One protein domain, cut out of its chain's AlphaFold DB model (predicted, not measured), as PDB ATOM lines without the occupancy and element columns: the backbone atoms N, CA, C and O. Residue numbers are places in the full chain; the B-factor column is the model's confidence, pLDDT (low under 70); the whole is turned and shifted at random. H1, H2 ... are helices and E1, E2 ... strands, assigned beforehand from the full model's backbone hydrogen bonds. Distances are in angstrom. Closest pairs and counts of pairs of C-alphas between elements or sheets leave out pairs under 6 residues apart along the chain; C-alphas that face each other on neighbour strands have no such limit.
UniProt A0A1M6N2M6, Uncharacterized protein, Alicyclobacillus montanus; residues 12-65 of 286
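AT A GLANCE: This is residues 12 to 65 of the 286 residues of an uncharacterized protein of Alicyclobacillus montanus (UniProt A0A1M6N2M6). This is a small elongated domain with a short two-stranded ribbon, E1 and E2, towards one end and a long loop, residues 28 to 44, swinging round the other. Two short helices, H1 and H2, stand nearly at right angles to each other between ribbon and loop, and the small H3 with the last residues makes the tip beyond the ribbon. The printed part has 54 residues, with three named helices and two named strands in the order H1, E1, H2, E2, H3. The sheet has the order E1 - E2 and is antiparallel, and the class is mixed, helices and strands. The whole is compact, with a radius of gyration of the C-alphas of 10.9 A, and spans 34 by 19 by 18 A.

IN THESE COORDINATES: Find C-alpha 14 at (49.771, -29.956, -40.505); from there H1, residues 14 to 21, runs 10.7 A to C-alpha 21. After Gly 22 comes E1, residues 23 to 27, 11.9 A long. Pass along residues 28 to 44 to reach C-alpha 45 at (50.064, -32.656, -49.985), where H2, residues 45 to 52, begins; it is 10.3 A long. E2, residues 56 to 59, covers 10.4 A, and H3, residues 60 to 63, follows directly with 5.5 A, ending at C-alpha 63 at (31.224, -26.045, -36.471).

HOW THE PARTS SIT: Look first at H1 and H2, which only just touch, with 3 pairs of C-alphas within 8 A. Their closest C-alphas, those of Leu 14 and Phe 48, are 7.2 A apart, and their lines are about perpendicular at 83 degrees. The closest C-alphas of H1 and E1 are those of Glu 18 and Trp 24, at 6.2 A. E1 and E2 are antiparallel neighbours, with 156 degrees between their directions; the C-alphas of Ile 25 and Ala 57 face each other at 4.3 A. Across this pair N 24 and O 58, and N 58 and O 24, are within hydrogen-bond range, each at 2.8 A. The closest C-alphas of E1 and H3 are those of Leu 23 and Arg 60, at 5.3 A. H3 is apart from H1 and from H2, and H1 and E2 are only just apart, their closest C-alphas at 8.5 A. Every O i to N i+4 pair is within hydrogen-bond range in H1 and H2; H3 is too short for such a pair, and its one O i to N i+3 pair is not within range.

THE WHOLE: The two C-alphas farthest apart are those of Ser 34, in the loop, and Ser 65, the last printed residue, at 34.5 A. The printed part has no cut. The link from E1 to H2, with 17 residues, is long; the links from H1 to E1, H2 to E2 and E2 to H3 are tight. The mean pLDDT of the printed part is 92.1, and in this model residues 62 to 65 are under 70.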
ATOM      1  N   LYS A  12      54.007 -27.926 -46.426       97.81
ATOM      2  CA  LYS A  12      53.332 -27.149 -45.380       97.81
ATOM      3  C   LYS A  12      53.233 -27.966 -44.100       97.81
ATOM      4  O   LYS A  12      53.320 -29.195 -44.135       97.81
ATOM      5  N   THR A  13      53.097 -27.295 -42.968       97.81
ATOM      6  CA  THR A  13      52.826 -27.960 -41.685       97.81
ATOM      7  C   THR A  13      51.397 -28.502 -41.642       97.81
ATOM      8  O   THR A  13      50.545 -28.104 -42.441       97.81
ATOM      9  N   LEU A  14      51.112 -29.394 -40.691       97.00
ATOM     10  CA  LEU A  14      49.771 -29.956 -40.505       97.00
ATOM     11  C   LEU A  14      48.705 -28.853 -40.334       97.00
ATOM     12  O   LEU A  14      47.686 -28.872 -41.019       97.00
ATOM     13  N   ARG A  15      48.987 -27.827 -39.515       96.94
ATOM     14  CA  ARG A  15      48.078 -26.686 -39.282       96.94
ATOM     15  C   ARG A  15      47.846 -25.830 -40.528       96.94
ATOM     16  O   ARG A  15      46.735 -25.358 -40.764       96.94
ATOM     17  N   GLU A  16      48.884 -25.612 -41.329       97.50
ATOM     18  CA  GLU A  16      48.759 -24.881 -42.597       97.50
ATOM     19  C   GLU A  16      47.887 -25.659 -43.596       97.50
ATOM     20  O   GLU A  16      47.087 -25.061 -44.324       97.50
ATOM     21  N   TRP A  17      47.987 -26.992 -43.610       97.69
ATOM     22  CA  TRP A  17      47.109 -27.837 -44.416       97.69
ATOM     23  C   TRP A  17      45.658 -27.810 -43.924       97.69
ATOM     24  O   TRP A  17      44.759 -27.595 -44.737       97.69
ATOM     25  N   GLU A  18      45.413 -27.926 -42.618       96.50
ATOM     26  CA  GLU A  18      44.074 -27.772 -42.025       96.50
ATOM     27  C   GLU A  18      43.409 -26.449 -42.430       96.50
ATOM     28  O   GLU A  18      42.247 -26.426 -42.838       96.50
ATOM     29  N   GLN A  19      44.162 -25.344 -42.384       96.56
ATOM     30  CA  GLN A  19      43.689 -24.034 -42.834       96.56
ATOM     31  C   GLN A  19      43.404 -24.006 -44.338       96.56
ATOM     32  O   GLN A  19      42.360 -23.498 -44.743       96.56
ATOM     33  N   THR A  20      44.293 -24.584 -45.151       96.38
ATOM     34  CA  THR A  20      44.142 -24.638 -46.615       96.38
ATOM     35  C   THR A  20      42.884 -25.411 -47.030       96.38
ATOM     36  O   THR A  20      42.214 -25.019 -47.983       96.38
ATOM     37  N   TYR A  21      42.539 -26.487 -46.315       95.56
ATOM     38  CA  TYR A  21      41.353 -27.305 -46.600       95.56
ATOM     39  C   TYR A  21      40.107 -26.910 -45.794       95.56
ATOM     40  O   TYR A  21      39.020 -27.419 -46.068       95.56
ATOM     41  N   GLY A  22      40.230 -25.998 -44.826       95.81
ATOM     42  CA  GLY A  22      39.122 -25.582 -43.965       95.81
ATOM     43  C   GLY A  22      38.594 -26.714 -43.078       95.81
ATOM     44  O   GLY A  22      37.381 -26.832 -42.894       95.81
ATOM     45  N   LEU A  23      39.490 -27.549 -42.552       96.00
ATOM     46  CA  LEU A  23      39.176 -28.717 -41.723       96.00
ATOM     47  C   LEU A  23      39.770 -28.556 -40.316       96.00
ATOM     48  O   LEU A  23      40.718 -27.798 -40.122       96.00
ATOM     49  N   TRP A  24      39.195 -29.257 -39.343       95.94
ATOM     50  CA  TRP A  24      39.731 -29.458 -37.996       95.94
ATOM     51  C   TRP A  24      39.935 -30.953 -37.815       95.94
ATOM     52  O   TRP A  24      38.958 -31.702 -37.887       95.94
ATOM     53  N   ILE A  25      41.171 -31.394 -37.602       95.94
ATOM     54  CA  ILE A  25      41.449 -32.797 -37.307       95.94
ATOM     55  C   ILE A  25      41.157 -33.015 -35.818       95.94
ATOM     56  O   ILE A  25      41.774 -32.392 -34.958       95.94
ATOM     57  N   LEU A  26      40.156 -33.844 -35.521       94.75
ATOM     58  CA  LEU A  26      39.726 -34.162 -34.155       94.75
ATOM     59  C   LEU A  26      40.525 -35.326 -33.574       94.75
ATOM     60  O   LEU A  26      40.802 -35.339 -32.378       94.75
ATOM     61  N   ASP A  27      40.883 -36.281 -34.431       94.88
ATOM     62  CA  ASP A  27      41.666 -37.457 -34.075       94.88
ATOM     63  C   ASP A  27      42.793 -37.669 -35.090       94.88
ATOM     64  O   ASP A  27      42.570 -37.539 -36.297       94.88
ATOM     65  N   MET A  28      43.994 -37.970 -34.600       94.19
ATOM     66  CA  MET A  28      45.233 -38.033 -35.381       94.19
ATOM     67  C   MET A  28      45.689 -39.467 -35.680       94.19
ATOM     68  O   MET A  28      46.851 -39.665 -36.017       94.19
ATOM     69  N   ASP A  29      44.792 -40.453 -35.618       93.44
ATOM     70  CA  ASP A  29      45.073 -41.877 -35.884       93.44
ATOM     71  C   ASP A  29      45.822 -42.161 -37.202       93.44
ATOM     72  O   ASP A  29      46.556 -43.143 -37.315       93.44
ATOM     73  N   GLY A  30      45.645 -41.313 -38.217       92.69
ATOM     74  CA  GLY A  30      46.337 -41.438 -39.502       92.69
ATOM     75  C   GLY A  30      47.756 -40.879 -39.543       92.69
ATOM     76  O   GLY A  30      48.428 -40.988 -40.571       92.69
ATOM     77  N   PHE A  31      48.210 -40.271 -38.455       95.12
ATOM     78  CA  PHE A  31      49.545 -39.718 -38.315       95.12
ATOM     79  C   PHE A  31      50.310 -40.461 -37.218       95.12
ATOM     80  O   PHE A  31      49.737 -40.964 -36.257       95.12
ATOM     81  N   ASP A  32      51.630 -40.540 -37.361       93.50
ATOM     82  CA  ASP A  32      52.470 -41.207 -36.371       93.50
ATOM     83  C   ASP A  32      52.566 -40.356 -35.095       93.50
ATOM     84  O   ASP A  32      53.322 -39.389 -35.034       93.50
ATOM     85  N   LEU A  33      51.791 -40.717 -34.070       90.50
ATOM     86  CA  LEU A  33      51.783 -40.040 -32.768       90.50
ATOM     87  C   LEU A  33      53.114 -40.162 -32.011       90.50
ATOM     88  O   LEU A  33      53.333 -39.423 -31.050       90.50
ATOM     89  N   SER A  34      53.992 -41.087 -32.412       92.56
ATOM     90  CA  SER A  34      55.335 -41.193 -31.838       92.56
ATOM     91  C   SER A  34      56.300 -40.135 -32.388       92.56
ATOM     92  O   SER A  34      57.327 -39.864 -31.764       92.56
ATOM     93  N   ASP A  35      55.954 -39.481 -33.504       92.88
ATOM     94  CA  ASP A  35      56.715 -38.364 -34.064       92.88
ATOM     95  C   ASP A  35      56.481 -37.094 -33.221       92.88
ATOM     96  O   ASP A  35      55.489 -36.376 -33.368       92.88
ATOM     97  N   HIS A  36      57.421 -36.798 -32.320       92.25
ATOM     98  CA  HIS A  36      57.377 -35.606 -31.465       92.25
ATOM     99  C   HIS A  36      57.357 -34.286 -32.255       92.25
ATOM    100  O   HIS A  36      56.930 -33.257 -31.722       92.25
ATOM    101  N   GLU A  37      57.785 -34.301 -33.520       94.75
ATOM    102  CA  GLU A  37      57.810 -33.131 -34.394       94.75
ATOM    103  C   GLU A  37      56.626 -33.088 -35.366       94.75
ATOM    104  O   GLU A  37      56.568 -32.189 -36.204       94.75
ATOM    105  N   LEU A  38      55.640 -33.983 -35.241       93.81
ATOM    106  CA  LEU A  38      54.518 -34.121 -36.179       93.81
ATOM    107  C   LEU A  38      53.830 -32.791 -36.543       93.81
ATOM    108  O   LEU A  38      53.496 -32.546 -37.702       93.81
ATOM    109  N   PHE A  39      53.650 -31.899 -35.565       93.31
ATOM    110  CA  PHE A  39      53.011 -30.593 -35.772       93.31
ATOM    111  C   PHE A  39      53.915 -29.550 -36.446       93.31
ATOM    112  O   PHE A  39      53.406 -28.602 -37.047       93.31
ATOM    113  N   GLN A  40      55.236 -29.697 -36.331       96.56
ATOM    114  CA  GLN A  40      56.235 -28.780 -36.897       96.56
ATOM    115  C   GLN A  40      56.770 -29.280 -38.244       96.56
ATOM    116  O   GLN A  40      57.202 -28.485 -39.085       96.56
ATOM    117  N   ARG A  41      56.699 -30.594 -38.479       95.50
ATOM    118  CA  ARG A  41      57.122 -31.246 -39.709       95.50
ATOM    119  C   ARG A  41      56.347 -30.690 -40.899       95.50
ATOM    120  O   ARG A  41      55.117 -30.665 -40.941       95.50
ATOM    121  N   ARG A  42      57.098 -30.279 -41.919       96.69
ATOM    122  CA  ARG A  42      56.546 -29.869 -43.211       96.69
ATOM    123  C   ARG A  42      56.339 -31.093 -44.091       96.69
ATOM    124  O   ARG A  42      57.307 -31.726 -44.509       96.69
ATOM    125  N   MET A  43      55.082 -31.396 -44.382       96.88
ATOM    126  CA  MET A  43      54.672 -32.534 -45.195       96.88
ATOM    127  C   MET A  43      54.133 -32.081 -46.549       96.88
ATOM    128  O   MET A  43      53.614 -30.970 -46.722       96.88
ATOM    129  N   THR A  44      54.298 -32.952 -47.531       96.88
ATOM    130  CA  THR A  44      53.722 -32.799 -48.867       96.88
ATOM    131  C   THR A  44      52.204 -32.963 -48.814       96.88
ATOM    132  O   THR A  44      51.641 -33.530 -47.875       96.88
ATOM    133  N   LYS A  45      51.518 -32.486 -49.857       96.44
ATOM    134  CA  LYS A  45      50.064 -32.656 -49.985       96.44
ATOM    135  C   LYS A  45      49.643 -34.131 -49.971       96.44
ATOM    136  O   LYS A  45      48.597 -34.453 -49.418       96.44
ATOM    137  N   SER A  46      50.426 -35.010 -50.595       95.94
ATOM    138  CA  SER A  46      50.143 -36.448 -50.663       95.94
ATOM    139  C   SER A  46      50.262 -37.118 -49.294       95.94
ATOM    140  O   SER A  46      49.366 -37.869 -48.926       95.94
ATOM    141  N   GLU A  47      51.303 -36.798 -48.520       96.25
ATOM    142  CA  GLU A  47      51.459 -37.268 -47.134       96.25
ATOM    143  C   GLU A  47      50.297 -36.801 -46.249       96.25
ATOM    144  O   GLU A  47      49.704 -37.609 -45.537       96.25
ATOM    145  N   PHE A  48      49.920 -35.519 -46.343       97.38
ATOM    146  CA  PHE A  48      48.791 -34.976 -45.585       97.38
ATOM    147  C   PHE A  48      47.478 -35.700 -45.910       97.38
ATOM    148  O   PHE A  48      46.767 -36.113 -44.999       97.38
ATOM    149  N   LEU A  49      47.157 -35.887 -47.196       96.38
ATOM    150  CA  LEU A  49      45.928 -36.573 -47.612       96.38
ATOM    151  C   LEU A  49      45.926 -38.060 -47.233       96.38
ATOM    152  O   LEU A  49      44.867 -38.596 -46.912       96.38
ATOM    153  N   ALA A  50      47.090 -38.714 -47.256       96.81
ATOM    154  CA  ALA A  50      47.227 -40.101 -46.825       96.81
ATOM    155  C   ALA A  50      46.936 -40.258 -45.326       96.81
ATOM    156  O   ALA A  50      46.196 -41.164 -44.958       96.81
ATOM    157  N   GLY A  51      47.454 -39.357 -44.484       96.44
ATOM    158  CA  GLY A  51      47.135 -39.353 -43.054       96.44
ATOM    159  C   GLY A  51      45.680 -38.965 -42.787       96.44
ATOM    160  O   GLY A  51      44.972 -39.648 -42.049       96.44
ATOM    161  N   LEU A  52      45.179 -37.935 -43.473       96.94
ATOM    162  CA  LEU A  52      43.799 -37.466 -43.326       96.94
ATOM    163  C   LEU A  52      42.762 -38.562 -43.624       96.94
ATOM    164  O   LEU A  52      41.708 -38.570 -42.998       96.94
ATOM    165  N   ALA A  53      43.055 -39.498 -44.534       96.12
ATOM    166  CA  ALA A  53      42.153 -40.599 -44.888       96.12
ATOM    167  C   ALA A  53      41.797 -41.525 -43.710       96.12
ATOM    168  O   ALA A  53      40.768 -42.197 -43.758       96.12
ATOM    169  N   TYR A  54      42.631 -41.551 -42.669       94.75
ATOM    170  CA  TYR A  54      42.413 -42.340 -41.453       94.75
ATOM    171  C   TYR A  54      42.061 -41.478 -40.235       94.75
ATOM    172  O   TYR A  54      41.868 -42.010 -39.149       94.75
ATOM    173  N   CYS A  55      41.982 -40.157 -40.398       95.56
ATOM    174  CA  CYS A  55      41.680 -39.233 -39.312       95.56
ATOM    175  C   CYS A  55      40.189 -38.902 -39.259       95.56
ATOM    176  O   CYS A  55      39.510 -38.813 -40.285       95.56
ATOM    177  N   THR A  56      39.692 -38.605 -38.059       94.69
ATOM    178  CA  THR A  56      38.376 -37.975 -37.909       94.69
ATOM    179  C   THR A  56      38.544 -36.467 -38.076       94.69
ATOM    180  O   THR A  56      39.223 -35.831 -37.272       94.69
ATOM    181  N   ALA A  57      37.932 -35.878 -39.107       94.19
ATOM    182  CA  ALA A  57      38.018 -34.445 -39.382       94.19
ATOM    183  C   ALA A  57      36.632 -33.798 -39.506       94.19
ATOM    184  O   ALA A  57      35.717 -34.363 -40.104       94.19
ATOM    185  N   LEU A  58      36.491 -32.584 -38.973       93.88
ATOM    186  CA  LEU A  58      35.288 -31.762 -39.064       93.88
ATOM    187  C   LEU A  58      35.534 -30.578 -40.002       93.88
ATOM    188  O   LEU A  58      36.572 -29.921 -39.933       93.88
ATOM    189  N   ARG A  59      34.572 -30.253 -40.865       93.19
ATOM    190  CA  ARG A  59      34.667 -29.058 -41.709       93.19
ATOM    191  C   ARG A  59      34.401 -27.802 -40.878       93.19
ATOM    192  O   ARG A  59      33.401 -27.719 -40.171       93.19
ATOM    193  N   ARG A  60      35.269 -26.790 -40.990       85.56
ATOM    194  CA  ARG A  60      35.201 -25.552 -40.184       85.56
ATOM    195  C   ARG A  60      33.887 -24.775 -40.383       85.56
ATOM    196  O   ARG A  60      33.458 -24.102 -39.455       85.56
ATOM    197  N   SER A  61      33.230 -24.889 -41.542       81.19
ATOM    198  CA  SER A  61      31.911 -24.279 -41.791       81.19
ATOM    199  C   SER A  61      30.799 -24.862 -40.920       81.19
ATOM    200  O   SER A  61      29.886 -24.141 -40.532       81.19
ATOM    201  N   ASP A  62      30.896 -26.145 -40.577       66.38
ATOM    202  CA  ASP A  62      29.809 -26.900 -39.947       66.38
ATOM    203  C   ASP A  62      29.871 -26.776 -38.411       66.38
ATOM    204  O   ASP A  62      28.886 -26.983 -37.703       66.38
ATOM    205  N   ALA A  63      31.026 -26.352 -37.885       57.66
ATOM    206  CA  ALA A  63      31.224 -26.045 -36.471       57.66
ATOM    207  C   ALA A  63      30.503 -24.754 -36.030       57.66
ATOM    208  O   ALA A  63      30.145 -24.626 -34.863       57.66
ATOM    209  N   HIS A  64      30.266 -23.803 -36.941       52.09
ATOM    210  CA  HIS A  64      29.522 -22.571 -36.635       52.09
ATOM    211  C   HIS A  64      28.005 -22.713 -36.792       52.09
ATOM    212  O   HIS A  64      27.273 -21.917 -36.217       52.09
ATOM    213  N   SER A  65      27.503 -23.736 -37.492       49.97
ATOM    214  CA  SER A  65      26.053 -23.964 -37.602       49.97
ATOM    215  C   SER A  65      25.426 -24.624 -36.367       49.97
ATOM    216  O   SER A  65      24.214 -24.542 -36.205       49.97
TER     217      SER A  65